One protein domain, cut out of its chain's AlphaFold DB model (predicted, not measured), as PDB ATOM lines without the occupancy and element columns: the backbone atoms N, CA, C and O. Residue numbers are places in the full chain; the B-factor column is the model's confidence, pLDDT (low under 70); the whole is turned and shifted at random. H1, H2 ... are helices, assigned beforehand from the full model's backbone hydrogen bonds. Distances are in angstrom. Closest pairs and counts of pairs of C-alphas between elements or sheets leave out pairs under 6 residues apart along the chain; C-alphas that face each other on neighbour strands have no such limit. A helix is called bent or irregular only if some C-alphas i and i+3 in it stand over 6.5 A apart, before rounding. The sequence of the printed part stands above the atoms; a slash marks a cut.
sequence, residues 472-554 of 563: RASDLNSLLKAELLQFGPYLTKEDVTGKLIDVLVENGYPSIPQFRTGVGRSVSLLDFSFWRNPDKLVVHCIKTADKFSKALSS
ATOM      1  N   ARG A 472      10.306  20.761   8.116       48.94
ATOM      2  CA  ARG A 472      10.457  22.092   7.497       48.94
ATOM      3  C   ARG A 472      10.600  23.228   8.522       48.94
ATOM      4  O   ARG A 472      11.105  24.300   8.206       48.94
ATOM      5  N   ALA A 473      10.170  22.990   9.764       53.47
ATOM      6  CA  ALA A 473      10.166  23.984  10.835       53.47
ATOM      7  C   ALA A 473      11.521  24.128  11.559       53.47
ATOM      8  O   ALA A 473      11.780  25.193  12.120       53.47
ATOM      9  N   SER A 474      12.394  23.111  11.576       56.03
ATOM     10  CA  SER A 474      13.707  23.217  12.246       56.03
ATOM     11  C   SER A 474      14.688  24.113  11.488       56.03
ATOM     12  O   SER A 474      15.426  24.884  12.107       56.03
ATOM     13  N   ASP A 475      14.647  24.066  10.158       72.25
ATOM     14  CA  ASP A 475      15.604  24.778   9.304       72.25
ATOM     15  C   ASP A 475      15.287  26.274   9.243       72.25
ATOM     16  O   ASP A 475      16.169  27.112   9.428       72.25
ATOM     17  N   LEU A 476      14.003  26.626   9.132       80.31
ATOM     18  CA  LEU A 476      13.561  28.021   9.138       80.31
ATOM     19  C   LEU A 476      13.829  28.726  10.479       80.31
ATOM     20  O   LEU A 476      14.224  29.892  10.501       80.31
ATOM     21  N   ASN A 477      13.663  28.017  11.603       81.25
ATOM     22  CA  ASN A 477      14.016  28.546  12.926       81.25
ATOM     23  C   ASN A 477      15.507  28.904  13.010       81.25
ATOM     24  O   ASN A 477      15.869  29.939  13.572       81.25
ATOM     25  N   SER A 478      16.363  28.057  12.438       79.75
ATOM     26  CA  SER A 478      17.814  28.243  12.461       79.75
ATOM     27  C   SER A 478      18.247  29.436  11.601       79.75
ATOM     28  O   SER A 478      19.066  30.238  12.048       79.75
ATOM     29  N   LEU A 479      17.639  29.612  10.422       81.75
ATOM     30  CA  LEU A 479      17.914  30.732   9.512       81.75
ATOM     31  C   LEU A 479      17.504  32.090  10.104       81.75
ATOM     32  O   LEU A 479      18.303  33.021  10.133       81.75
ATOM     33  N   LEU A 480      16.293  32.194  10.659       82.31
ATOM     34  CA  LEU A 480      15.820  33.438  11.282       82.31
ATOM     35  C   LEU A 480      16.642  33.813  12.526       82.31
ATOM     36  O   LEU A 480      16.855  34.992  12.808       82.31
ATOM     37  N   LYS A 481      17.125  32.812  13.274       83.12
ATOM     38  CA  LYS A 481      17.996  33.029  14.434       83.12
ATOM     39  C   LYS A 481      19.388  33.507  14.021       83.12
ATOM     40  O   LYS A 481      19.931  34.387  14.687       83.12
ATOM     41  N   ALA A 482      19.948  32.960  12.941       76.31
ATOM     42  CA  ALA A 482      21.230  33.403  12.398       76.31
ATOM     43  C   ALA A 482      21.174  34.882  11.980       76.31
ATOM     44  O   ALA A 482      22.030  35.663  12.394       76.31
ATOM     45  N   GLU A 483      20.105  35.287  11.291       77.12
ATOM     46  CA  GLU A 483      19.930  36.665  10.822       77.12
ATOM     47  C   GLU A 483      19.801  37.671  11.982       77.12
ATOM     48  O   GLU A 483      20.384  38.758  11.961       77.12
ATOM     49  N   LEU A 484      19.111  37.281  13.059       75.06
ATOM     50  CA  LEU A 484      19.003  38.086  14.280       75.06
ATOM     51  C   LEU A 484      20.331  38.258  15.012       75.06
ATOM     52  O   LEU A 484      20.596  39.334  15.547       75.06
ATOM     53  N   LEU A 485      21.150  37.211  15.067       72.88
ATOM     54  CA  LEU A 485      22.455  37.275  15.719       72.88
ATOM     55  C   LEU A 485      23.458  38.088  14.894       72.88
ATOM     56  O   LEU A 485      24.293  38.781  15.472       72.88
ATOM     57  N   GLN A 486      23.354  38.032  13.566       68.38
ATOM     58  CA  GLN A 486      24.244  38.747  12.661       68.38
ATOM     59  C   GLN A 486      23.923  40.245  12.580       68.38
ATOM     60  O   GLN A 486      24.839  41.065  12.643       68.38
ATOM     61  N   PHE A 487      22.645  40.616  12.461       60.69
ATOM     62  CA  PHE A 487      22.245  41.998  12.164       60.69
ATOM     63  C   PHE A 487      21.504  42.711  13.301       60.69
ATOM     64  O   PHE A 487      21.469  43.940  13.326       60.69
ATOM     65  N   GLY A 488      20.954  41.974  14.272       66.00
ATOM     66  CA  GLY A 488      20.185  42.526  15.395       66.00
ATOM     67  C   GLY A 488      20.894  43.603  16.233       66.00
ATOM     68  O   GLY A 488      20.222  44.538  16.661       66.00
ATOM     69  N   PRO A 489      22.222  43.535  16.458       69.00
ATOM     70  CA  PRO A 489      22.951  44.584  17.182       69.00
ATOM     71  C   PRO A 489      23.182  45.881  16.389       69.00
ATOM     72  O   PRO A 489      23.500  46.900  16.996       69.00
ATOM     73  N   TYR A 490      23.070  45.844  15.057       50.97
ATOM     74  CA  TYR A 490      23.528  46.922  14.165       50.97
ATOM     75  C   TYR A 490      22.396  47.653  13.440       50.97
ATOM     76  O   TYR A 490      22.641  48.660  12.779       50.97
ATOM     77  N   LEU A 491      21.168  47.145  13.536       60.81
ATOM     78  CA  LEU A 491      20.012  47.621  12.788       60.81
ATOM     79  C   LEU A 491      18.890  48.072  13.727       60.81
ATOM     80  O   LEU A 491      18.757  47.588  14.854       60.81
ATOM     81  N   THR A 492      18.052  49.000  13.259       76.25
ATOM     82  CA  THR A 492      16.863  49.413  14.014       76.25
ATOM     83  C   THR A 492      15.842  48.271  14.073       76.25
ATOM     84  O   THR A 492      15.874  47.341  13.266       76.25
ATOM     85  N   LYS A 493      14.886  48.322  15.013       77.62
ATOM     86  CA  LYS A 493      13.820  47.302  15.097       77.62
ATOM     87  C   LYS A 493      13.053  47.140  13.785       77.62
ATOM     88  O   LYS A 493      12.639  46.031  13.458       77.62
ATOM     89  N   GLU A 494      12.849  48.231  13.056       78.62
ATOM     90  CA  GLU A 494      12.139  48.232  11.778       78.62
ATOM     91  C   GLU A 494      12.967  47.532  10.694       78.62
ATOM     92  O   GLU A 494      12.445  46.648  10.013       78.62
ATOM     93  N   ASP A 495      14.270  47.809  10.631       77.06
ATOM     94  CA  ASP A 495      15.198  47.172   9.689       77.06
ATOM     95  C   ASP A 495      15.363  45.666   9.960       77.06
ATOM     96  O   ASP A 495      15.311  44.847   9.039       77.06
ATOM     97  N   VAL A 496      15.493  45.272  11.235       78.69
ATOM     98  CA  VAL A 496      15.565  43.855  11.640       78.69
ATOM     99  C   VAL A 496      14.252  43.133  11.334       78.69
ATOM    100  O   VAL A 496      14.258  41.991  10.873       78.69
ATOM    101  N   THR A 497      13.113  43.796  11.548       86.19
ATOM    102  CA  THR A 497      11.799  43.244  11.191       86.19
ATOM    103  C   THR A 497      11.683  43.039   9.680       86.19
ATOM    104  O   THR A 497      11.194  41.996   9.249       86.19
ATOM    105  N   GLY A 498      12.173  43.989   8.875       84.50
ATOM    106  CA  GLY A 498      12.241  43.863   7.417       84.50
ATOM    107  C   GLY A 498      13.041  42.635   6.980       84.50
ATOM    108  O   GLY A 498      12.524  41.802   6.239       84.50
ATOM    109  N   LYS A 499      14.243  42.459   7.542       83.56
ATOM    110  CA  LYS A 499      15.119  41.307   7.272       83.56
ATOM    111  C   LYS A 499      14.488  39.964   7.640       83.56
ATOM    112  O   LYS A 499      14.524  39.028   6.850       83.56
ATOM    113  N   LEU A 500      13.847  39.873   8.807       89.06
ATOM    114  CA  LEU A 500      13.131  38.661   9.218       89.06
ATOM    115  C   LEU A 500      11.997  38.295   8.252       89.06
ATOM    116  O   LEU A 500      11.766  37.120   7.973       89.06
ATOM    117  N   ILE A 501      11.285  39.298   7.738       91.38
ATOM    118  CA  ILE A 501      10.208  39.091   6.766       91.38
ATOM    119  C   ILE A 501      10.766  38.651   5.414       91.38
ATOM    120  O   ILE A 501      10.152  37.800   4.773       91.38
ATOM    121  N   ASP A 502      11.914  39.179   4.991       90.00
ATOM    122  CA  ASP A 502      12.582  38.739   3.764       90.00
ATOM    123  C   ASP A 502      12.966  37.260   3.842       90.00
ATOM    124  O   ASP A 502      12.580  36.494   2.961       90.00
ATOM    125  N   VAL A 503      13.567  36.822   4.955       89.62
ATOM    126  CA  VAL A 503      13.890  35.402   5.188       89.62
ATOM    127  C   VAL A 503      12.629  34.530   5.169       89.62
ATOM    128  O   VAL A 503      12.637  33.444   4.591       89.62
ATOM    129  N   LEU A 504      11.513  34.983   5.750       89.38
ATOM    130  CA  LEU A 504      10.238  34.256   5.666       89.38
ATOM    131  C   LEU A 504       9.749  34.132   4.214       89.38
ATOM    132  O   LEU A 504       9.337  33.055   3.785       89.38
ATOM    133  N   VAL A 505       9.793  35.217   3.442       90.00
ATOM    134  CA  VAL A 505       9.344  35.222   2.043       90.00
ATOM    135  C   VAL A 505      10.215  34.314   1.171       90.00
ATOM    136  O   VAL A 505       9.678  33.517   0.401       90.00
ATOM    137  N   GLU A 506      11.537  34.364   1.337       87.50
ATOM    138  CA  GLU A 506      12.493  33.480   0.653       87.50
ATOM    139  C   GLU A 506      12.252  31.996   0.968       87.50
ATOM    140  O   GLU A 506      12.537  31.126   0.147       87.50
ATOM    141  N   ASN A 507      11.645  31.702   2.122       86.81
ATOM    142  CA  ASN A 507      11.321  30.350   2.571       86.81
ATOM    143  C   ASN A 507       9.850  29.948   2.341       86.81
ATOM    144  O   ASN A 507       9.352  28.993   2.942       86.81
ATOM    145  N   GLY A 508       9.159  30.629   1.421       82.69
ATOM    146  CA  GLY A 508       7.865  30.192   0.886       82.69
ATOM    147  C   GLY A 508       6.633  30.860   1.499       82.69
ATOM    148  O   GLY A 508       5.514  30.430   1.208       82.69
ATOM    149  N   TYR A 509       6.799  31.906   2.314       89.06
ATOM    150  CA  TYR A 509       5.678  32.741   2.751       89.06
ATOM    151  C   TYR A 509       5.272  33.778   1.679       89.06
ATOM    152  O   TYR A 509       6.081  34.144   0.826       89.06
ATOM    153  N   PRO A 510       4.020  34.283   1.689       87.38
ATOM    154  CA  PRO A 510       3.525  35.171   0.635       87.38
ATOM    155  C   PRO A 510       4.310  36.488   0.502       87.38
ATOM    156  O   PRO A 510       4.342  37.297   1.426       87.38
ATOM    157  N   SER A 511       4.837  36.782  -0.691       89.31
ATOM    158  CA  SER A 511       5.508  38.061  -1.001       89.31
ATOM    159  C   SER A 511       4.524  39.182  -1.383       89.31
ATOM    160  O   SER A 511       4.735  39.914  -2.347       89.31
ATOM    161  N   ILE A 512       3.399  39.301  -0.674       86.88
ATOM    162  CA  ILE A 512       2.400  40.349  -0.943       86.88
ATOM    163  C   ILE A 512       2.427  41.446   0.132       86.88
ATOM    164  O   ILE A 512       2.681  41.145   1.304       86.88
ATOM    165  N   PRO A 513       2.140  42.719  -0.214       86.44
ATOM    166  CA  PRO A 513       2.256  43.844   0.721       86.44
ATOM    167  C   PRO A 513       1.446  43.680   2.012       86.44
ATOM    168  O   PRO A 513       1.901  44.075   3.086       86.44
ATOM    169  N   GLN A 514       0.269  43.056   1.935       86.56
ATOM    170  CA  GLN A 514      -0.600  42.812   3.088       86.56
ATOM    171  C   GLN A 514       0.035  41.839   4.089       86.56
ATOM    172  O   GLN A 514      -0.098  42.033   5.297       86.56
ATOM    173  N   PHE A 515       0.756  40.823   3.600       89.75
ATOM    174  CA  PHE A 515       1.491  39.886   4.448       89.75
ATOM    175  C   PHE A 515       2.651  40.593   5.151       89.75
ATOM    176  O   PHE A 515       2.728  40.578   6.379       89.75
ATOM    177  N   ARG A 516       3.497  41.287   4.377       89.81
ATOM    178  CA  ARG A 516       4.670  42.007   4.895       89.81
ATOM    179  C   ARG A 516       4.274  43.061   5.934       89.81
ATOM    180  O   ARG A 516       4.852  43.109   7.013       89.81
ATOM    181  N   THR A 517       3.222  43.833   5.666       86.19
ATOM    182  CA  THR A 517       2.714  44.856   6.600       86.19
ATOM    183  C   THR A 517       2.096  44.234   7.856       86.19
ATOM    184  O   THR A 517       2.314  44.732   8.960       86.19
ATOM    185  N   GLY A 518       1.328  43.147   7.714       83.56
ATOM    186  CA  GLY A 518       0.658  42.481   8.834       83.56
ATOM    187  C   GLY A 518       1.635  41.816   9.804       83.56
ATOM    188  O   GLY A 518       1.546  42.025  11.015       83.56
ATOM    189  N   VAL A 519       2.608  41.071   9.270       85.94
ATOM    190  CA  VAL A 519       3.679  40.464  10.071       85.94
ATOM    191  C   VAL A 519       4.587  41.549  10.647       85.94
ATOM    192  O   VAL A 519       4.869  41.519  11.841       85.94
ATOM    193  N   GLY A 520       4.958  42.553   9.846       85.81
ATOM    194  CA  GLY A 520       5.816  43.656  10.279       85.81
ATOM    195  C   GLY A 520       5.251  44.432  11.456       85.81
ATOM    196  O   GLY A 520       5.932  44.571  12.465       85.81
ATOM    197  N   ARG A 521       3.979  44.844  11.390       83.19
ATOM    198  CA  ARG A 521       3.308  45.516  12.515       83.19
ATOM    199  C   ARG A 521       3.231  44.630  13.755       83.19
ATOM    200  O   ARG A 521       3.478  45.091  14.859       83.19
ATOM    201  N   SER A 522       2.894  43.354  13.591       83.06
ATOM    202  CA  SER A 522       2.760  42.446  14.735       83.06
ATOM    203  C   SER A 522       4.100  42.158  15.419       83.06
ATOM    204  O   SER A 522       4.125  41.976  16.632       83.06
ATOM    205  N   VAL A 523       5.201  42.111  14.663       82.38
ATOM    206  CA  VAL A 523       6.551  41.883  15.198       82.38
ATOM    207  C   VAL A 523       7.144  43.172  15.778       82.38
ATOM    208  O   VAL A 523       7.763  43.127  16.840       82.38
ATOM    209  N   SER A 524       6.909  44.332  15.156       76.38
ATOM    210  CA  SER A 524       7.413  45.621  15.652       76.38
ATOM    211  C   SER A 524       6.736  46.076  16.950       76.38
ATOM    212  O   SER A 524       7.382  46.715  17.781       76.38
ATOM    213  N   LEU A 525       5.475  45.683  17.170       77.44
ATOM    214  CA  LEU A 525       4.716  45.947  18.401       77.44
ATOM    215  C   LEU A 525       5.098  45.037  19.582       77.44
ATOM    216  O   LEU A 525       4.543  45.182  20.672       77.44
ATOM    217  N   LEU A 526       6.031  44.096  19.397       74.38
ATOM    218  CA  LEU A 526       6.498  43.243  20.486       74.38
ATOM    219  C   LEU A 526       7.312  44.024  21.517       74.38
ATOM    220  O   LEU A 526       8.179  44.842  21.189       74.38
ATOM    221  N   ASP A 527       7.076  43.690  22.786       69.50
ATOM    222  CA  ASP A 527       7.840  44.226  23.903       69.50
ATOM    223  C   ASP A 527       9.347  43.920  23.767       69.50
ATOM    224  O   ASP A 527       9.777  42.962  23.115       69.50
ATOM    225  N   PHE A 528      10.191  44.728  24.413       61.44
ATOM    226  CA  PHE A 528      11.649  44.555  24.366       61.44
ATOM    227  C   PHE A 528      12.142  43.217  24.949       61.44
ATOM    228  O   PHE A 528      13.281  42.828  24.690       61.44
ATOM    229  N   SER A 529      11.321  42.488  25.710       59.50
ATOM    230  CA  SER A 529      11.692  41.184  26.265       59.50
ATOM    231  C   SER A 529      11.712  40.078  25.202       59.50
ATOM    232  O   SER A 529      12.514  39.148  25.321       59.50
ATOM    233  N   PHE A 530      10.907  40.204  24.138       67.62
ATOM    234  CA  PHE A 530      11.011  39.354  22.948       67.62
ATOM    235  C   PHE A 530      12.297  39.650  22.173       67.62
ATOM    236  O   PHE A 530      13.017  38.725  21.817       67.62
ATOM    237  N   TRP A 531      12.654  40.925  22.014       71.38
ATOM    238  CA  TRP A 531      13.873  41.346  21.311       71.38
ATOM    239  C   TRP A 531      15.176  40.945  22.022       71.38
ATOM    240  O   TRP A 531      16.200  40.758  21.374       71.38
ATOM    241  N   ARG A 532      15.142  40.744  23.346       71.56
ATOM    242  CA  ARG A 532      16.274  40.222  24.138       71.56
ATOM    243  C   ARG A 532      16.389  38.693  24.126       71.56
ATOM    244  O   ARG A 532      17.323  38.151  24.714       71.56
ATOM    245  N   ASN A 533      15.437  37.985  23.516       77.94
ATOM    246  CA  ASN A 533      15.435  36.528  23.433       77.94
ATOM    247  C   ASN A 533      15.165  36.087  21.982       77.94
ATOM    248  O   ASN A 533      14.000  35.939  21.600       77.94
ATOM    249  N   PRO A 534      16.230  35.846  21.191       75.38
ATOM    250  CA  PRO A 534      16.111  35.481  19.781       75.38
ATOM    251  C   PRO A 534      15.165  34.300  19.542       75.38
ATOM    252  O   PRO A 534      14.345  34.350  18.634       75.38
ATOM    253  N   ASP A 535      15.182  33.285  20.410       77.00
ATOM    254  CA  ASP A 535      14.320  32.104  20.270       77.00
ATOM    255  C   ASP A 535      12.830  32.443  20.399       77.00
ATOM    256  O   ASP A 535      11.999  31.958  19.633       77.00
ATOM    257  N   LYS A 536      12.464  33.324  21.337       78.62
ATOM    258  CA  LYS A 536      11.073  33.781  21.475       78.62
ATOM    259  C   LYS A 536      10.636  34.651  20.305       78.62
ATOM    260  O   LYS A 536       9.484  34.537  19.882       78.62
ATOM    261  N   LEU A 537      11.524  35.513  19.812       80.75
ATOM    262  CA  LEU A 537      11.237  36.389  18.682       80.75
ATOM    263  C   LEU A 537      11.009  35.576  17.405       80.75
ATOM    264  O   LEU A 537       9.992  35.773  16.745       80.75
ATOM    265  N   VAL A 538      11.875  34.600  17.115       84.06
ATOM    266  CA  VAL A 538      11.741  33.695  15.961       84.06
ATOM    267  C   VAL A 538      10.444  32.889  16.040       84.06
ATOM    268  O   VAL A 538       9.655  32.889  15.095       84.06
ATOM    269  N   VAL A 539      10.154  32.273  17.192       83.88
ATOM    270  CA  VAL A 539       8.920  31.491  17.379       83.88
ATOM    271  C   VAL A 539       7.671  32.359  17.208       83.88
ATOM    272  O   VAL A 539       6.671  31.903  16.649       83.88
ATOM    273  N   HIS A 540       7.697  33.605  17.686       83.88
ATOM    274  CA  HIS A 540       6.585  34.533  17.488       83.88
ATOM    275  C   HIS A 540       6.450  34.961  16.021       83.88
ATOM    276  O   HIS A 540       5.334  35.001  15.501       83.88
ATOM    277  N   CYS A 541       7.572  35.246  15.357       84.50
ATOM    278  CA  CYS A 541       7.627  35.647  13.956       84.50
ATOM    279  C   CYS A 541       6.997  34.573  13.053       84.50
ATOM    280  O   CYS A 541       6.058  34.871  12.317       84.50
ATOM    281  N   ILE A 542       7.395  33.304  13.215       87.56
ATOM    282  CA  ILE A 542       6.853  32.168  12.448       87.56
ATOM    283  C   ILE A 542       5.358  31.964  12.730       87.56
ATOM    284  O   ILE A 542       4.557  31.882  11.803       87.56
ATOM    285  N   LYS A 543       4.934  31.959  14.002       85.94
ATOM    286  CA  LYS A 543       3.507  31.796  14.353       85.94
ATOM    287  C   LYS A 543       2.627  32.891  13.758       85.94
ATOM    288  O   LYS A 543       1.486  32.642  13.364       85.94
ATOM    289  N   THR A 544       3.147  34.110  13.724       85.12
ATOM    290  CA  THR A 544       2.462  35.263  13.145       85.12
ATOM    291  C   THR A 544       2.393  35.133  11.628       85.12
ATOM    292  O   THR A 544       1.313  35.279  11.057       85.12
ATOM    293  N   ALA A 545       3.502  34.764  10.989       86.50
ATOM    294  CA  ALA A 545       3.568  34.473   9.563       86.50
ATOM    295  C   ALA A 545       2.570  33.374   9.155       86.50
ATOM    296  O   ALA A 545       1.788  33.569   8.226       86.50
ATOM    297  N   ASP A 546       2.487  32.271   9.900       85.75
ATOM    298  CA  ASP A 546       1.521  31.193   9.653       85.75
ATOM    299  C   ASP A 546       0.075  31.672   9.751       85.75
ATOM    300  O   ASP A 546      -0.770  31.325   8.922       85.75
ATOM    301  N   LYS A 547      -0.221  32.489  10.767       86.31
ATOM    302  CA  LYS A 547      -1.553  33.056  10.979       86.31
ATOM    303  C   LYS A 547      -1.964  33.952   9.809       86.31
ATOM    304  O   LYS A 547      -3.083  33.816   9.312       86.31
ATOM    305  N   PHE A 548      -1.078  34.842   9.361       82.75
ATOM    306  CA  PHE A 548      -1.357  35.743   8.241       82.75
ATOM    307  C   PHE A 548      -1.411  35.006   6.899       82.75
ATOM    308  O   PHE A 548      -2.319  35.268   6.113       82.75
ATOM    309  N   SER A 549      -0.516  34.046   6.659       83.12
ATOM    310  CA  SER A 549      -0.513  33.219   5.445       83.12
ATOM    311  C   SER A 549      -1.831  32.452   5.293       83.12
ATOM    312  O   SER A 549      -2.525  32.592   4.286       83.12
ATOM    313  N   LYS A 550      -2.275  31.759   6.355       83.62
ATOM    314  CA  LYS A 550      -3.565  31.046   6.376       83.62
ATOM    315  C   LYS A 550      -4.756  31.981   6.161       83.62
ATOM    316  O   LYS A 550      -5.694  31.620   5.450       83.62
ATOM    317  N   ALA A 551      -4.731  33.178   6.750       78.00
ATOM    318  CA  ALA A 551      -5.791  34.165   6.560       78.00
ATOM    319  C   ALA A 551      -5.891  34.609   5.089       78.00
ATOM    320  O   ALA A 551      -6.989  34.620   4.533       78.00
ATOM    321  N   LEU A 552      -4.753  34.876   4.443       76.94
ATOM    322  CA  LEU A 552      -4.675  35.301   3.042       76.94
ATOM    323  C   LEU A 552      -5.101  34.195   2.063       76.94
ATOM    324  O   LEU A 552      -5.792  34.480   1.088       76.94
ATOM    325  N   SER A 553      -4.780  32.929   2.346       76.00
ATOM    326  CA  SER A 553      -5.223  31.788   1.530       76.00
ATOM    327  C   SER A 553      -6.722  31.485   1.663       76.00
ATOM    328  O   SER A 553      -7.308  30.862   0.782       76.00
ATOM    329  N   SER A 554      -7.369  31.920   2.752       65.62
ATOM    330  CA  SER A 554      -8.741  31.512   3.091       65.62
ATOM    331  C   SER A 554      -9.871  32.303   2.409       65.62
ATOM    332  O   SER A 554     -11.038  32.034   2.691       65.62
TER     333      SER A 554
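This is residues 472 to 554 of the 563 residues of the protein "RNase H type-1 domain-containing protein" of Shewanella sp. SG44-6 (UniProt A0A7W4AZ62). The long helix H5 lies over a small group of three helices: it runs side by side with H3, while its beginning packs on the middle of H1. H1 and H2 form a helical hairpin and H3 packs on H2, so that H1, H2, H3 and H5 make a ring of contacts, with the very short H4 at the corner before H5. The printed part has 83 residues with five named helices, in the order H1, H2, H3, H4, H5, and no named strand; its class is all helix. It is compact, with a radius of gyration of the C-alphas of 11.7 A, and the C-alphas span 36 by 25 by 18 A.

H5, residues 534 to 553, is the longest helix at 28.3 A; it begins at C-alpha 534 (16.111, 35.481, 19.781) and ends at C-alpha 553 (-5.223, 31.788, 1.530). H1, residues 472 to 487, is 23.6 A long from C-alpha 472 (10.457, 22.092, 7.497); it is neither bent nor irregular, but only just: C-alphas 472 and 475 are 6.1 A apart. H2 is residues 493 to 506, 20.0 A, H3 residues 513 to 524, 15.9 A, and H4 residues 528 to 531, 5.0 A.

H5 is the hub, touching the four other helices. It touches H3 at a shallow tilt of 30 degrees, opposite ways, with Val 519 and Ala 545 the closest C-alphas at 6.0 A. With residues 534 to 539 alone it touches H1 at a steep tilt of 56 degrees, opposite ways; the closest C-alphas, of Lys 481 and Pro 534, are 6.2 A apart. H5 and H2 only just touch, with 3 pairs of C-alphas within 8 A, the closest being Leu 504 and Ala 545 at 7.7 A. H4 and H5 touch only at the corner, and only just, with 3 such pairs; the closest C-alphas, of Phe 530 and Leu 537, are 5.2 A apart. In the hairpin of H1 and H2 the tilt is a shallow 33 degrees, only just short of steep, and the closest C-alphas, of Leu 480 and Leu 500, are 6.2 A apart. H2 touches H3 at a steep tilt of 46 degrees, opposite ways, with Thr 497 and Gly 520 closest at 6.1 A between C-alphas. H1 and H3 are apart. Every O i to N i+4 pair is within hydrogen-bond range in H2, H3 and H5, and 11 of 12 are in H1; H4 is too short for such a pair.

The two C-alphas farthest apart, of Tyr 490 and Ser 554, are 37.4 A apart. The printed part has no cut and no long link. Mean pLDDT of the printed part is 78.9; residues 472 to 474, 486 to 491, 527 to 530 and 554 are under 70.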